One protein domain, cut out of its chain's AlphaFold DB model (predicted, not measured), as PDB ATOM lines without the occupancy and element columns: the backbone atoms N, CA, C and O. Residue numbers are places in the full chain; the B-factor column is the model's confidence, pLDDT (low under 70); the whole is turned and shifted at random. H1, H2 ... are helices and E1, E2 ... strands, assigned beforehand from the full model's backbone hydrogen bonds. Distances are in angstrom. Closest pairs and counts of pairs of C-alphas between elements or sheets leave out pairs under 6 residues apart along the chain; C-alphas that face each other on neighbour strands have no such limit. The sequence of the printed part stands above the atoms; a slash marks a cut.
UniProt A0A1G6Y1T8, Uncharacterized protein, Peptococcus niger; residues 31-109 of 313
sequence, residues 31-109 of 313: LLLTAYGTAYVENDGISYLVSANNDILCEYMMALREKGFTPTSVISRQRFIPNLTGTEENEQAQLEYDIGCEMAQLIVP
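AT A GLANCE: This is residues 31 to 109 of the 313 residues of an uncharacterized protein of Peptococcus niger (UniProt A0A1G6Y1T8). A narrow, twisted antiparallel sheet, ordered E2, E1, E3, lies between two helices as three layers, H2 over one face and H1 over the other. Printed are 79 residues with E1, E2, H1, E3 and H2 in turn, class mixed. The whole is only just compact, close to loose (radius of gyration of the C-alphas 13.6 A), spanning 43 by 25 by 17 A.

IN THESE COORDINATES: E1, residues 31 to 42, begins at C-alpha (-18.013, -5.636, 72.950) and measures 34.8 A. E2 is 45 to 51, H1 54 to 66, E3 75 to 81. H2, 88 to 106, measures 26.6 A and ends at C-alpha (-2.736, 12.195, 86.703).

HOW THE PARTS SIT: Inner strand E1 forms a hairpin with E2 (N 38 and O 49, 2.9 A) and is antiparallel to E3 (N 33 and O 79, 2.8 A). E2, H1, E3 form a split strand-helix-strand unit, same-way strands with E1 between, crossover right-handed. H1 runs along E1, at 4 degrees on the local plane. H2, on the opposite face, touches E1; closest C-alphas Ala 35 and Glu 96, 5.7 A. In H1 and H2 every O i to N i+4 pair is within hydrogen-bond range.

THE WHOLE: The farthest C-alphas, Gly 68 and Leu 84, are 43.4 A apart. There is no cut and no long link; residue 85 has pLDDT under 70.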
ATOM      1  N   LEU A  31     -18.842  -5.012  71.928       84.94
ATOM      2  CA  LEU A  31     -18.013  -5.636  72.950       84.94
ATOM      3  C   LEU A  31     -17.614  -4.577  73.978       84.94
ATOM      4  O   LEU A  31     -17.125  -3.502  73.626       84.94
ATOM      5  N   LEU A  32     -17.804  -4.889  75.259       88.88
ATOM      6  CA  LEU A  32     -17.322  -4.065  76.363       88.88
ATOM      7  C   LEU A  32     -15.909  -4.500  76.751       88.88
ATOM      8  O   LEU A  32     -15.726  -5.503  77.439       88.88
ATOM      9  N   LEU A  33     -14.925  -3.699  76.371       92.88
ATOM     10  CA  LEU A  33     -13.555  -3.823  76.845       92.88
ATOM     11  C   LEU A  33     -13.396  -3.120  78.188       92.88
ATOM     12  O   LEU A  33     -14.002  -2.074  78.434       92.88
ATOM     13  N   THR A  34     -12.566  -3.682  79.063       93.00
ATOM     14  CA  THR A  34     -12.188  -3.049  80.330       93.00
ATOM     15  C   THR A  34     -10.684  -3.169  80.538       93.00
ATOM     16  O   THR A  34     -10.108  -4.223  80.283       93.00
ATOM     17  N   ALA A  35     -10.052  -2.106  81.024       94.94
ATOM     18  CA  ALA A  35      -8.667  -2.117  81.476       94.94
ATOM     19  C   ALA A  35      -8.581  -1.551  82.892       94.94
ATOM     20  O   ALA A  35      -9.330  -0.642  83.261       94.94
ATOM     21  N   TYR A  36      -7.657  -2.096  83.672       94.94
ATOM     22  CA  TYR A  36      -7.399  -1.733  85.057       94.94
ATOM     23  C   TYR A  36      -5.934  -1.341  85.200       94.94
ATOM     24  O   TYR A  36      -5.071  -1.980  84.605       94.94
ATOM     25  N   GLY A  37      -5.653  -0.304  85.984       95.31
ATOM     26  CA  GLY A  37      -4.317   0.251  86.149       95.31
ATOM     27  C   GLY A  37      -4.004   0.608  87.595       95.31
ATOM     28  O   GLY A  37      -4.868   1.086  88.328       95.31
ATOM     29  N   THR A  38      -2.755   0.399  88.000       95.56
ATOM     30  CA  THR A  38      -2.185   0.912  89.251       95.56
ATOM     31  C   THR A  38      -0.760   1.389  89.000       95.56
ATOM     32  O   THR A  38      -0.075   0.885  88.109       95.56
ATOM     33  N   ALA A  39      -0.280   2.316  89.821       96.50
ATOM     34  CA  ALA A  39       1.103   2.765  89.796       96.50
ATOM     35  C   ALA A  39       1.785   2.523  91.143       96.50
ATOM     36  O   ALA A  39       1.114   2.437  92.170       96.50
ATOM     37  N   TYR A  40       3.109   2.418  91.151       96.62
ATOM     38  CA  TYR A  40       3.925   2.370  92.364       96.62
ATOM     39  C   TYR A  40       5.328   2.913  92.079       96.62
ATOM     40  O   TYR A  40       5.727   3.055  90.925       96.62
ATOM     41  N   VAL A  41       6.070   3.244  93.135       96.19
ATOM     42  CA  VAL A  41       7.457   3.712  93.019       96.19
ATOM     43  C   VAL A  41       8.398   2.513  93.036       96.19
ATOM     44  O   VAL A  41       8.325   1.693  93.948       96.19
ATOM     45  N   GLU A  42       9.299   2.431  92.061       94.00
ATOM     46  CA  GLU A  42      10.320   1.387  91.950       94.00
ATOM     47  C   GLU A  42      11.595   1.975  91.345       94.00
ATOM     48  O   GLU A  42      11.535   2.650  90.320       94.00
ATOM     49  N   ASN A  43      12.753   1.722  91.966       85.75
ATOM     50  CA  ASN A  43      14.060   2.197  91.488       85.75
ATOM     51  C   ASN A  43      14.071   3.706  91.140       85.75
ATOM     52  O   ASN A  43      14.508   4.091  90.059       85.75
ATOM     53  N   ASP A  44      13.525   4.550  92.027       84.12
ATOM     54  CA  ASP A  44      13.339   6.007  91.860       84.12
ATOM     55  C   ASP A  44      12.415   6.461  90.705       84.12
ATOM     56  O   ASP A  44      12.177   7.663  90.529       84.12
ATOM     57  N   GLY A  45      11.844   5.519  89.953       92.81
ATOM     58  CA  GLY A  45      10.862   5.738  88.897       92.81
ATOM     59  C   GLY A  45       9.429   5.405  89.320       92.81
ATOM     60  O   GLY A  45       9.184   4.870  90.402       92.81
ATOM     61  N   ILE A  46       8.473   5.730  88.447       95.44
ATOM     62  CA  ILE A  46       7.077   5.292  88.579       95.44
ATOM     63  C   ILE A  46       6.855   4.119  87.629       95.44
ATOM     64  O   ILE A  46       6.959   4.278  86.412       95.44
ATOM     65  N   SER A  47       6.534   2.961  88.196       96.56
ATOM     66  CA  SER A  47       6.119   1.767  87.466       96.56
ATOM     67  C   SER A  47       4.596   1.758  87.342       96.56
ATOM     68  O   SER A  47       3.886   1.984  88.324       96.56
ATOM     69  N   TYR A  48       4.094   1.477  86.140       95.69
ATOM     70  CA  TYR A  48       2.666   1.356  85.845       95.69
ATOM     71  C   TYR A  48       2.350  -0.097  85.507       95.69
ATOM     72  O   TYR A  48       2.963  -0.678  84.614       95.69
ATOM     73  N   LEU A  49       1.385  -0.674  86.214       96.00
ATOM     74  CA  LEU A  49       0.849  -1.997  85.922       96.00
ATOM     75  C   LEU A  49      -0.545  -1.831  85.348       96.00
ATOM     76  O   LEU A  49      -1.399  -1.206  85.977       96.00
ATOM     77  N   VAL A  50      -0.758  -2.405  84.170       96.31
ATOM     78  CA  VAL A  50      -2.032  -2.374  83.459       96.31
ATOM     79  C   VAL A  50      -2.419  -3.793  83.065       96.31
ATOM     80  O   VAL A  50      -1.560  -4.595  82.703       96.31
ATOM     81  N   SER A  51      -3.704  -4.118  83.174       94.94
ATOM     82  CA  SER A  51      -4.238  -5.400  82.724       94.94
ATOM     83  C   SER A  51      -5.722  -5.307  82.390       94.94
ATOM     84  O   SER A  51      -6.485  -4.646  83.095       94.94
ATOM     85  N   ALA A  52      -6.159  -6.057  81.382       93.44
ATOM     86  CA  ALA A  52      -7.562  -6.397  81.160       93.44
ATOM     87  C   ALA A  52      -8.168  -7.241  82.300       93.44
ATOM     88  O   ALA A  52      -9.383  -7.255  82.508       93.44
ATOM     89  N   ASN A  53      -7.328  -7.957  83.059       92.25
ATOM     90  CA  ASN A  53      -7.754  -8.869  84.110       92.25
ATOM     91  C   ASN A  53      -7.535  -8.260  85.504       92.25
ATOM     92  O   ASN A  53      -6.440  -8.306  86.067       92.25
ATOM     93  N   ASN A  54      -8.613  -7.739  86.095       89.62
ATOM     94  CA  ASN A  54      -8.562  -7.154  87.436       89.62
ATOM     95  C   ASN A  54      -8.142  -8.156  88.520       89.62
ATOM     96  O   ASN A  54      -7.562  -7.761  89.525       89.62
ATOM     97  N   ASP A  55      -8.438  -9.445  88.342       87.94
ATOM     98  CA  ASP A  55      -8.125 -10.467  89.339       87.94
ATOM     99  C   ASP A  55      -6.609 -10.632  89.497       87.94
ATOM    100  O   ASP A  55      -6.077 -10.586  90.610       87.94
ATOM    101  N   ILE A  56      -5.926 -10.703  88.351       91.00
ATOM    102  CA  ILE A  56      -4.465 -10.731  88.246       91.00
ATOM    103  C   ILE A  56      -3.874  -9.428  88.797       91.00
ATOM    104  O   ILE A  56      -2.935  -9.468  89.592       91.00
ATOM    105  N   LEU A  57      -4.440  -8.268  88.439       93.06
ATOM    106  CA  LEU A  57      -3.960  -6.977  88.945       93.06
ATOM    107  C   LEU A  57      -4.023  -6.911  90.481       93.06
ATOM    108  O   LEU A  57      -3.049  -6.524  91.127       93.06
ATOM    109  N   CYS A  58      -5.139  -7.342  91.071       89.81
ATOM    110  CA  CYS A  58      -5.327  -7.368  92.520       89.81
ATOM    111  C   CYS A  58      -4.323  -8.298  93.226       89.81
ATOM    112  O   CYS A  58      -3.821  -7.959  94.301       89.81
ATOM    113  N   GLU A  59      -3.993  -9.451  92.633       90.81
ATOM    114  CA  GLU A  59      -2.946 -10.354  93.141       90.81
ATOM    115  C   GLU A  59      -1.568  -9.697  93.138       90.81
ATOM    116  O   GLU A  59      -0.873  -9.714  94.159       90.81
ATOM    117  N   TYR A  60      -1.197  -9.052  92.031       94.31
ATOM    118  CA  TYR A  60       0.059  -8.311  91.947       94.31
ATOM    119  C   TYR A  60       0.127  -7.181  92.974       94.31
ATOM    120  O   TYR A  60       1.157  -7.008  93.622       94.31
ATOM    121  N   MET A  61      -0.964  -6.444  93.191       93.62
ATOM    122  CA  MET A  61      -1.009  -5.374  94.192       93.62
ATOM    123  C   MET A  61      -0.799  -5.886  95.620       93.62
ATOM    124  O   MET A  61      -0.088  -5.251  96.398       93.62
ATOM    125  N   MET A  62      -1.386  -7.031  95.978       91.69
ATOM    126  CA  MET A  62      -1.121  -7.686  97.267       91.69
ATOM    127  C   MET A  62       0.350  -8.084  97.400       91.69
ATOM    128  O   MET A  62       0.977  -7.758  98.407       91.69
ATOM    129  N   ALA A  63       0.929  -8.696  96.365       94.94
ATOM    130  CA  ALA A  63       2.340  -9.076  96.363       94.94
ATOM    131  C   ALA A  63       3.285  -7.861  96.453       94.94
ATOM    132  O   ALA A  63       4.323  -7.929  97.108       94.94
ATOM    133  N   LEU A  64       2.934  -6.737  95.821       96.06
ATOM    134  CA  LEU A  64       3.680  -5.482  95.927       96.06
ATOM    135  C   LEU A  64       3.653  -4.925  97.353       96.06
ATOM    136  O   LEU A  64       4.703  -4.568  97.882       96.06
ATOM    137  N   ARG A  65       2.479  -4.897  97.992       95.00
ATOM    138  CA  ARG A  65       2.330  -4.443  99.385       95.00
ATOM    139  C   ARG A  65       3.134  -5.308 100.347       95.00
ATOM    140  O   ARG A  65       3.806  -4.780 101.226       95.00
ATOM    141  N   GLU A  66       3.122  -6.621 100.140       94.88
ATOM    142  CA  GLU A  66       3.947  -7.555 100.908       94.88
ATOM    143  C   GLU A  66       5.453  -7.282 100.729       94.88
ATOM    144  O   GLU A  66       6.228  -7.393 101.671       94.88
ATOM    145  N   LYS A  67       5.888  -6.848  99.544       94.75
ATOM    146  CA  LYS A  67       7.278  -6.428  99.294       94.75
ATOM    147  C   LYS A  67       7.611  -5.023  99.821       94.75
ATOM    148  O   LYS A  67       8.727  -4.560  99.618       94.75
ATOM    149  N   GLY A  68       6.670  -4.343 100.478       93.88
ATOM    150  CA  GLY A  68       6.862  -2.996 101.020       93.88
ATOM    151  C   GLY A  68       6.630  -1.861 100.017       93.88
ATOM    152  O   GLY A  68       6.912  -0.709 100.336       93.88
ATOM    153  N   PHE A  69       6.097  -2.147  98.827       96.00
ATOM    154  CA  PHE A  69       5.680  -1.106  97.888       96.00
ATOM    155  C   PHE A  69       4.297  -0.554  98.239       96.00
ATOM    156  O   PHE A  69       3.485  -1.202  98.901       96.00
ATOM    157  N   THR A  70       3.999   0.638  97.723       95.38
ATOM    158  CA  THR A  70       2.714   1.317  97.918       95.38
ATOM    159  C   THR A  70       1.972   1.507  96.593       95.38
ATOM    160  O   THR A  70       1.906   2.638  96.102       95.38
ATOM    161  N   PRO A  71       1.410   0.441  95.980       95.56
ATOM    162  CA  PRO A  71       0.551   0.599  94.813       95.56
ATOM    163  C   PRO A  71      -0.638   1.523  95.102       95.56
ATOM    164  O   PRO A  71      -1.246   1.455  96.177       95.56
ATOM    165  N   THR A  72      -0.959   2.389  94.147       93.75
ATOM    166  CA  THR A  72      -2.106   3.300  94.209       93.75
ATOM    167  C   THR A  72      -3.438   2.542  94.180       93.75
ATOM    168  O   THR A  72      -3.480   1.321  94.045       93.75
ATOM    169  N   SER A  73      -4.556   3.257  94.322       88.00
ATOM    170  CA  SER A  73      -5.869   2.646  94.068       88.00
ATOM    171  C   SER A  73      -6.007   2.272  92.589       88.00
ATOM    172  O   SER A  73      -5.421   2.934  91.733       88.00
ATOM    173  N   VAL A  74      -6.795   1.236  92.289       89.81
ATOM    174  CA  VAL A  74      -7.055   0.820  90.905       89.81
ATOM    175  C   VAL A  74      -7.852   1.896  90.163       89.81
ATOM    176  O   VAL A  74      -8.924   2.311  90.608       89.81
ATOM    177  N   ILE A  75      -7.355   2.303  88.999       90.69
ATOM    178  CA  ILE A  75      -8.108   3.063  87.998       90.69
ATOM    179  C   ILE A  75      -8.662   2.063  86.986       90.69
ATOM    180  O   ILE A  75      -7.960   1.145  86.577       90.69
ATOM    181  N   SER A  76      -9.918   2.225  86.570       91.94
ATOM    182  CA  SER A  76     -10.538   1.369  85.554       91.94
ATOM    183  C   SER A  76     -11.123   2.191  84.414       91.94
ATOM    184  O   SER A  76     -11.789   3.203  84.660       91.94
ATOM    185  N   ARG A  77     -10.948   1.737  83.175       94.19
ATOM    186  CA  ARG A  77     -11.561   2.333  81.983       94.19
ATOM    187  C   ARG A  77     -12.314   1.280  81.194       94.19
ATOM    188  O   ARG A  77     -11.897   0.130  81.132       94.19
ATOM    189  N   GLN A  78     -13.433   1.701  80.623       93.06
ATOM    190  CA  GLN A  78     -14.308   0.868  79.814       93.06
ATOM    191  C   GLN A  78     -14.461   1.488  78.432       93.06
ATOM    192  O   GLN A  78     -14.567   2.711  78.314       93.06
ATOM    193  N   ARG A  79     -14.483   0.647  77.400       91.69
ATOM    194  CA  ARG A  79     -14.690   1.059  76.011       91.69
ATOM    195  C   ARG A  79     -15.639   0.081  75.338       91.69
ATOM    196  O   ARG A  79     -15.404  -1.120  75.377       91.69
ATOM    197  N   PHE A  80     -16.684   0.609  74.717       90.69
ATOM    198  CA  PHE A  80     -17.517  -0.164  73.805       90.69
ATOM    199  C   PHE A  80     -16.888  -0.115  72.417       90.69
ATOM    200  O   PHE A  80     -16.565   0.973  71.937       90.69
ATOM    201  N   ILE A  81     -16.695  -1.277  71.802       87.75
ATOM    202  CA  ILE A  81     -16.229  -1.392  70.422       87.75
ATOM    203  C   ILE A  81     -17.237  -2.200  69.604       87.75
ATOM    204  O   ILE A  81     -17.845  -3.126  70.143       87.75
ATOM    205  N   PRO A  82     -17.390  -1.918  68.303       84.25
ATOM    206  CA  PRO A  82     -18.138  -2.800  67.420       84.25
ATOM    207  C   PRO A  82     -17.555  -4.217  67.458       84.25
ATOM    208  O   PRO A  82     -16.333  -4.385  67.443       84.25
ATOM    209  N   ASN A  83     -18.410  -5.240  67.466       77.94
ATOM    210  CA  ASN A  83     -17.978  -6.636  67.401       77.94
ATOM    211  C   ASN A  83     -17.569  -7.012  65.963       77.94
ATOM    212  O   ASN A  83     -18.279  -7.714  65.242       77.94
ATOM    213  N   LEU A  84     -16.434  -6.465  65.524       77.50
ATOM    214  CA  LEU A  84     -15.796  -6.769  64.249       77.50
ATOM    215  C   LEU A  84     -14.680  -7.792  64.478       77.50
ATOM    216  O   LEU A  84     -13.857  -7.658  65.383       77.50
ATOM    217  N   THR A  85     -14.633  -8.827  63.643       68.19
ATOM    218  CA  THR A  85     -13.640  -9.896  63.781       68.19
ATOM    219  C   THR A  85     -12.214  -9.343  63.685       68.19
ATOM    220  O   THR A  85     -11.854  -8.704  62.698       68.19
ATOM    221  N   GLY A  86     -11.388  -9.641  64.692       77.88
ATOM    222  CA  GLY A  86      -9.945  -9.378  64.672       77.88
ATOM    223  C   GLY A  86      -9.505  -7.990  65.149       77.88
ATOM    224  O   GLY A  86      -8.312  -7.706  65.098       77.88
ATOM    225  N   THR A  87     -10.416  -7.129  65.617       83.94
ATOM    226  CA  THR A  87     -10.046  -5.811  66.173       83.94
ATOM    227  C   THR A  87      -9.930  -5.801  67.696       83.94
ATOM    228  O   THR A  87      -9.271  -4.916  68.231       83.94
ATOM    229  N   GLU A  88     -10.523  -6.780  68.388       87.94
ATOM    230  CA  GLU A  88     -10.605  -6.835  69.857       87.94
ATOM    231  C   GLU A  88      -9.239  -6.713  70.543       87.94
ATOM    232  O   GLU A  88      -9.068  -5.866  71.411       87.94
ATOM    233  N   GLU A  89      -8.252  -7.508  70.121       90.12
ATOM    234  CA  GLU A  89      -6.917  -7.516  70.733       90.12
ATOM    235  C   GLU A  89      -6.208  -6.161  70.588       90.12
ATOM    236  O   GLU A  89      -5.650  -5.642  71.552       90.12
ATOM    237  N   ASN A  90      -6.292  -5.544  69.403       91.81
ATOM    238  CA  ASN A  90      -5.692  -4.234  69.148       91.81
ATOM    239  C   ASN A  90      -6.396  -3.125  69.942       91.81
ATOM    240  O   ASN A  90      -5.735  -2.255  70.507       91.81
ATOM    241  N   GLU A  91      -7.727  -3.159  70.010       93.88
ATOM    242  CA  GLU A  91      -8.515  -2.202  70.791       93.88
ATOM    243  C   GLU A  91      -8.274  -2.355  72.297       93.88
ATOM    244  O   GLU A  91      -8.185  -1.354  73.011       93.88
ATOM    245  N   GLN A  92      -8.108  -3.589  72.779       94.75
ATOM    246  CA  GLN A  92      -7.753  -3.874  74.165       94.75
ATOM    247  C   GLN A  92      -6.349  -3.355  74.482       94.75
ATOM    248  O   GLN A  92      -6.185  -2.632  75.463       94.75
ATOM    249  N   ALA A  93      -5.356  -3.637  73.634       94.62
ATOM    250  CA  ALA A  93      -3.997  -3.122  73.801       94.62
ATOM    251  C   ALA A  93      -3.958  -1.584  73.774       94.62
ATOM    252  O   ALA A  93      -3.261  -0.961  74.576       94.62
ATOM    253  N   GLN A  94      -4.751  -0.951  72.902       96.06
ATOM    254  CA  GLN A  94      -4.870   0.506  72.866       96.06
ATOM    255  C   GLN A  94      -5.524   1.049  74.143       96.06
ATOM    256  O   GLN A  94      -5.047   2.035  74.695       96.06
ATOM    257  N   LEU A  95      -6.585   0.409  74.645       96.50
ATOM    258  CA  LEU A  95      -7.221   0.796  75.906       96.50
ATOM    259  C   LEU A  95      -6.249   0.689  77.094       96.50
ATOM    260  O   LEU A  95      -6.243   1.567  77.959       96.50
ATOM    261  N   GLU A  96      -5.419  -0.356  77.129       96.56
ATOM    262  CA  GLU A  96      -4.368  -0.540  78.135       96.56
ATOM    263  C   GLU A  96      -3.253   0.515  78.027       96.56
ATOM    264  O   GLU A  96      -2.764   1.030  79.036       96.56
ATOM    265  N   TYR A  97      -2.872   0.900  76.811       96.56
ATOM    266  CA  TYR A  97      -1.933   1.998  76.603       96.56
ATOM    267  C   TYR A  97      -2.516   3.339  77.073       96.56
ATOM    268  O   TYR A  97      -1.863   4.078  77.812       96.56
ATOM    269  N   ASP A  98      -3.768   3.628  76.711       96.25
ATOM    270  CA  ASP A  98      -4.435   4.893  77.026       96.25
ATOM    271  C   ASP A  98      -4.579   5.106  78.538       96.25
ATOM    272  O   ASP A  98      -4.306   6.202  79.032       96.25
ATOM    273  N   ILE A  99      -4.943   4.062  79.296       96.44
ATOM    274  CA  ILE A  99      -4.990   4.147  80.765       96.44
ATOM    275  C   ILE A  99      -3.590   4.365  81.360       96.44
ATOM    276  O   ILE A  99      -3.451   5.109  82.329       96.44
ATOM    277  N   GLY A 100      -2.542   3.783  80.769       95.88
ATOM    278  CA  GLY A 100      -1.153   4.053  81.148       95.88
ATOM    279  C   GLY A 100      -0.775   5.525  80.957       95.88
ATOM    280  O   GLY A 100      -0.246   6.158  81.873       95.88
ATOM    281  N   CYS A 101      -1.106   6.097  79.797       95.56
ATOM    282  CA  CYS A 101      -0.905   7.519  79.517       95.56
ATOM    283  C   CYS A 101      -1.709   8.422  80.457       95.56
ATOM    284  O   CYS A 101      -1.184   9.424  80.939       95.56
ATOM    285  N   GLU A 102      -2.960   8.069  80.743       94.50
ATOM    286  CA  GLU A 102      -3.802   8.807  81.682       94.50
ATOM    287  C   GLU A 102      -3.198   8.811  83.089       94.50
ATOM    288  O   GLU A 102      -3.082   9.868  83.712       94.50
ATOM    289  N   MET A 103      -2.753   7.650  83.580       94.75
ATOM    290  CA  MET A 103      -2.072   7.558  84.871       94.75
ATOM    291  C   MET A 103      -0.820   8.433  84.904       94.75
ATOM    292  O   MET A 103      -0.610   9.145  85.883       94.75
ATOM    293  N   ALA A 104      -0.023   8.440  83.832       94.06
ATOM    294  CA  ALA A 104       1.171   9.277  83.740       94.06
ATOM    295  C   ALA A 104       0.872  10.789  83.755       94.06
ATOM    296  O   ALA A 104       1.721  11.572  84.172       94.06
ATOM    297  N   GLN A 105      -0.324  11.206  83.326       93.19
ATOM    298  CA  GLN A 105      -0.778  12.599  83.412       93.19
ATOM    299  C   GLN A 105      -1.353  12.945  84.792       93.19
ATOM    300  O   GLN A 105      -1.157  14.055  85.283       93.19
ATOM    301  N   LEU A 106      -2.077  12.008  85.409       91.75
ATOM    302  CA  LEU A 106      -2.736  12.195  86.703       91.75
ATOM    303  C   LEU A 106      -1.747  12.183  87.877       91.75
ATOM    304  O   LEU A 106      -1.952  12.860  88.890       91.75
ATOM    305  N   ILE A 107      -0.698  11.371  87.767       92.62
ATOM    306  CA  ILE A 107       0.230  11.091  88.856       92.62
ATOM    307  C   ILE A 107       1.346  12.123  88.880       92.62
ATOM    308  O   ILE A 107       2.102  12.277  87.927       92.62
ATOM    309  N   VAL A 108       1.501  12.770  90.032       93.94
ATOM    310  CA  VAL A 108       2.674  13.584  90.348       93.94
ATOM    311  C   VAL A 108       3.738  12.652  90.940       93.94
ATOM    312  O   VAL A 108       3.530  12.142  92.043       93.94
ATOM    313  N   PRO A 109       4.877  12.401  90.260       93.31
ATOM    314  CA  PRO A 109       5.855  11.411  90.718       93.31
ATOM    315  C   PRO A 109       6.397  11.683  92.123       93.31
ATOM    316  O   PRO A 109       6.519  10.763  92.926       93.31
TER     317      PRO A 109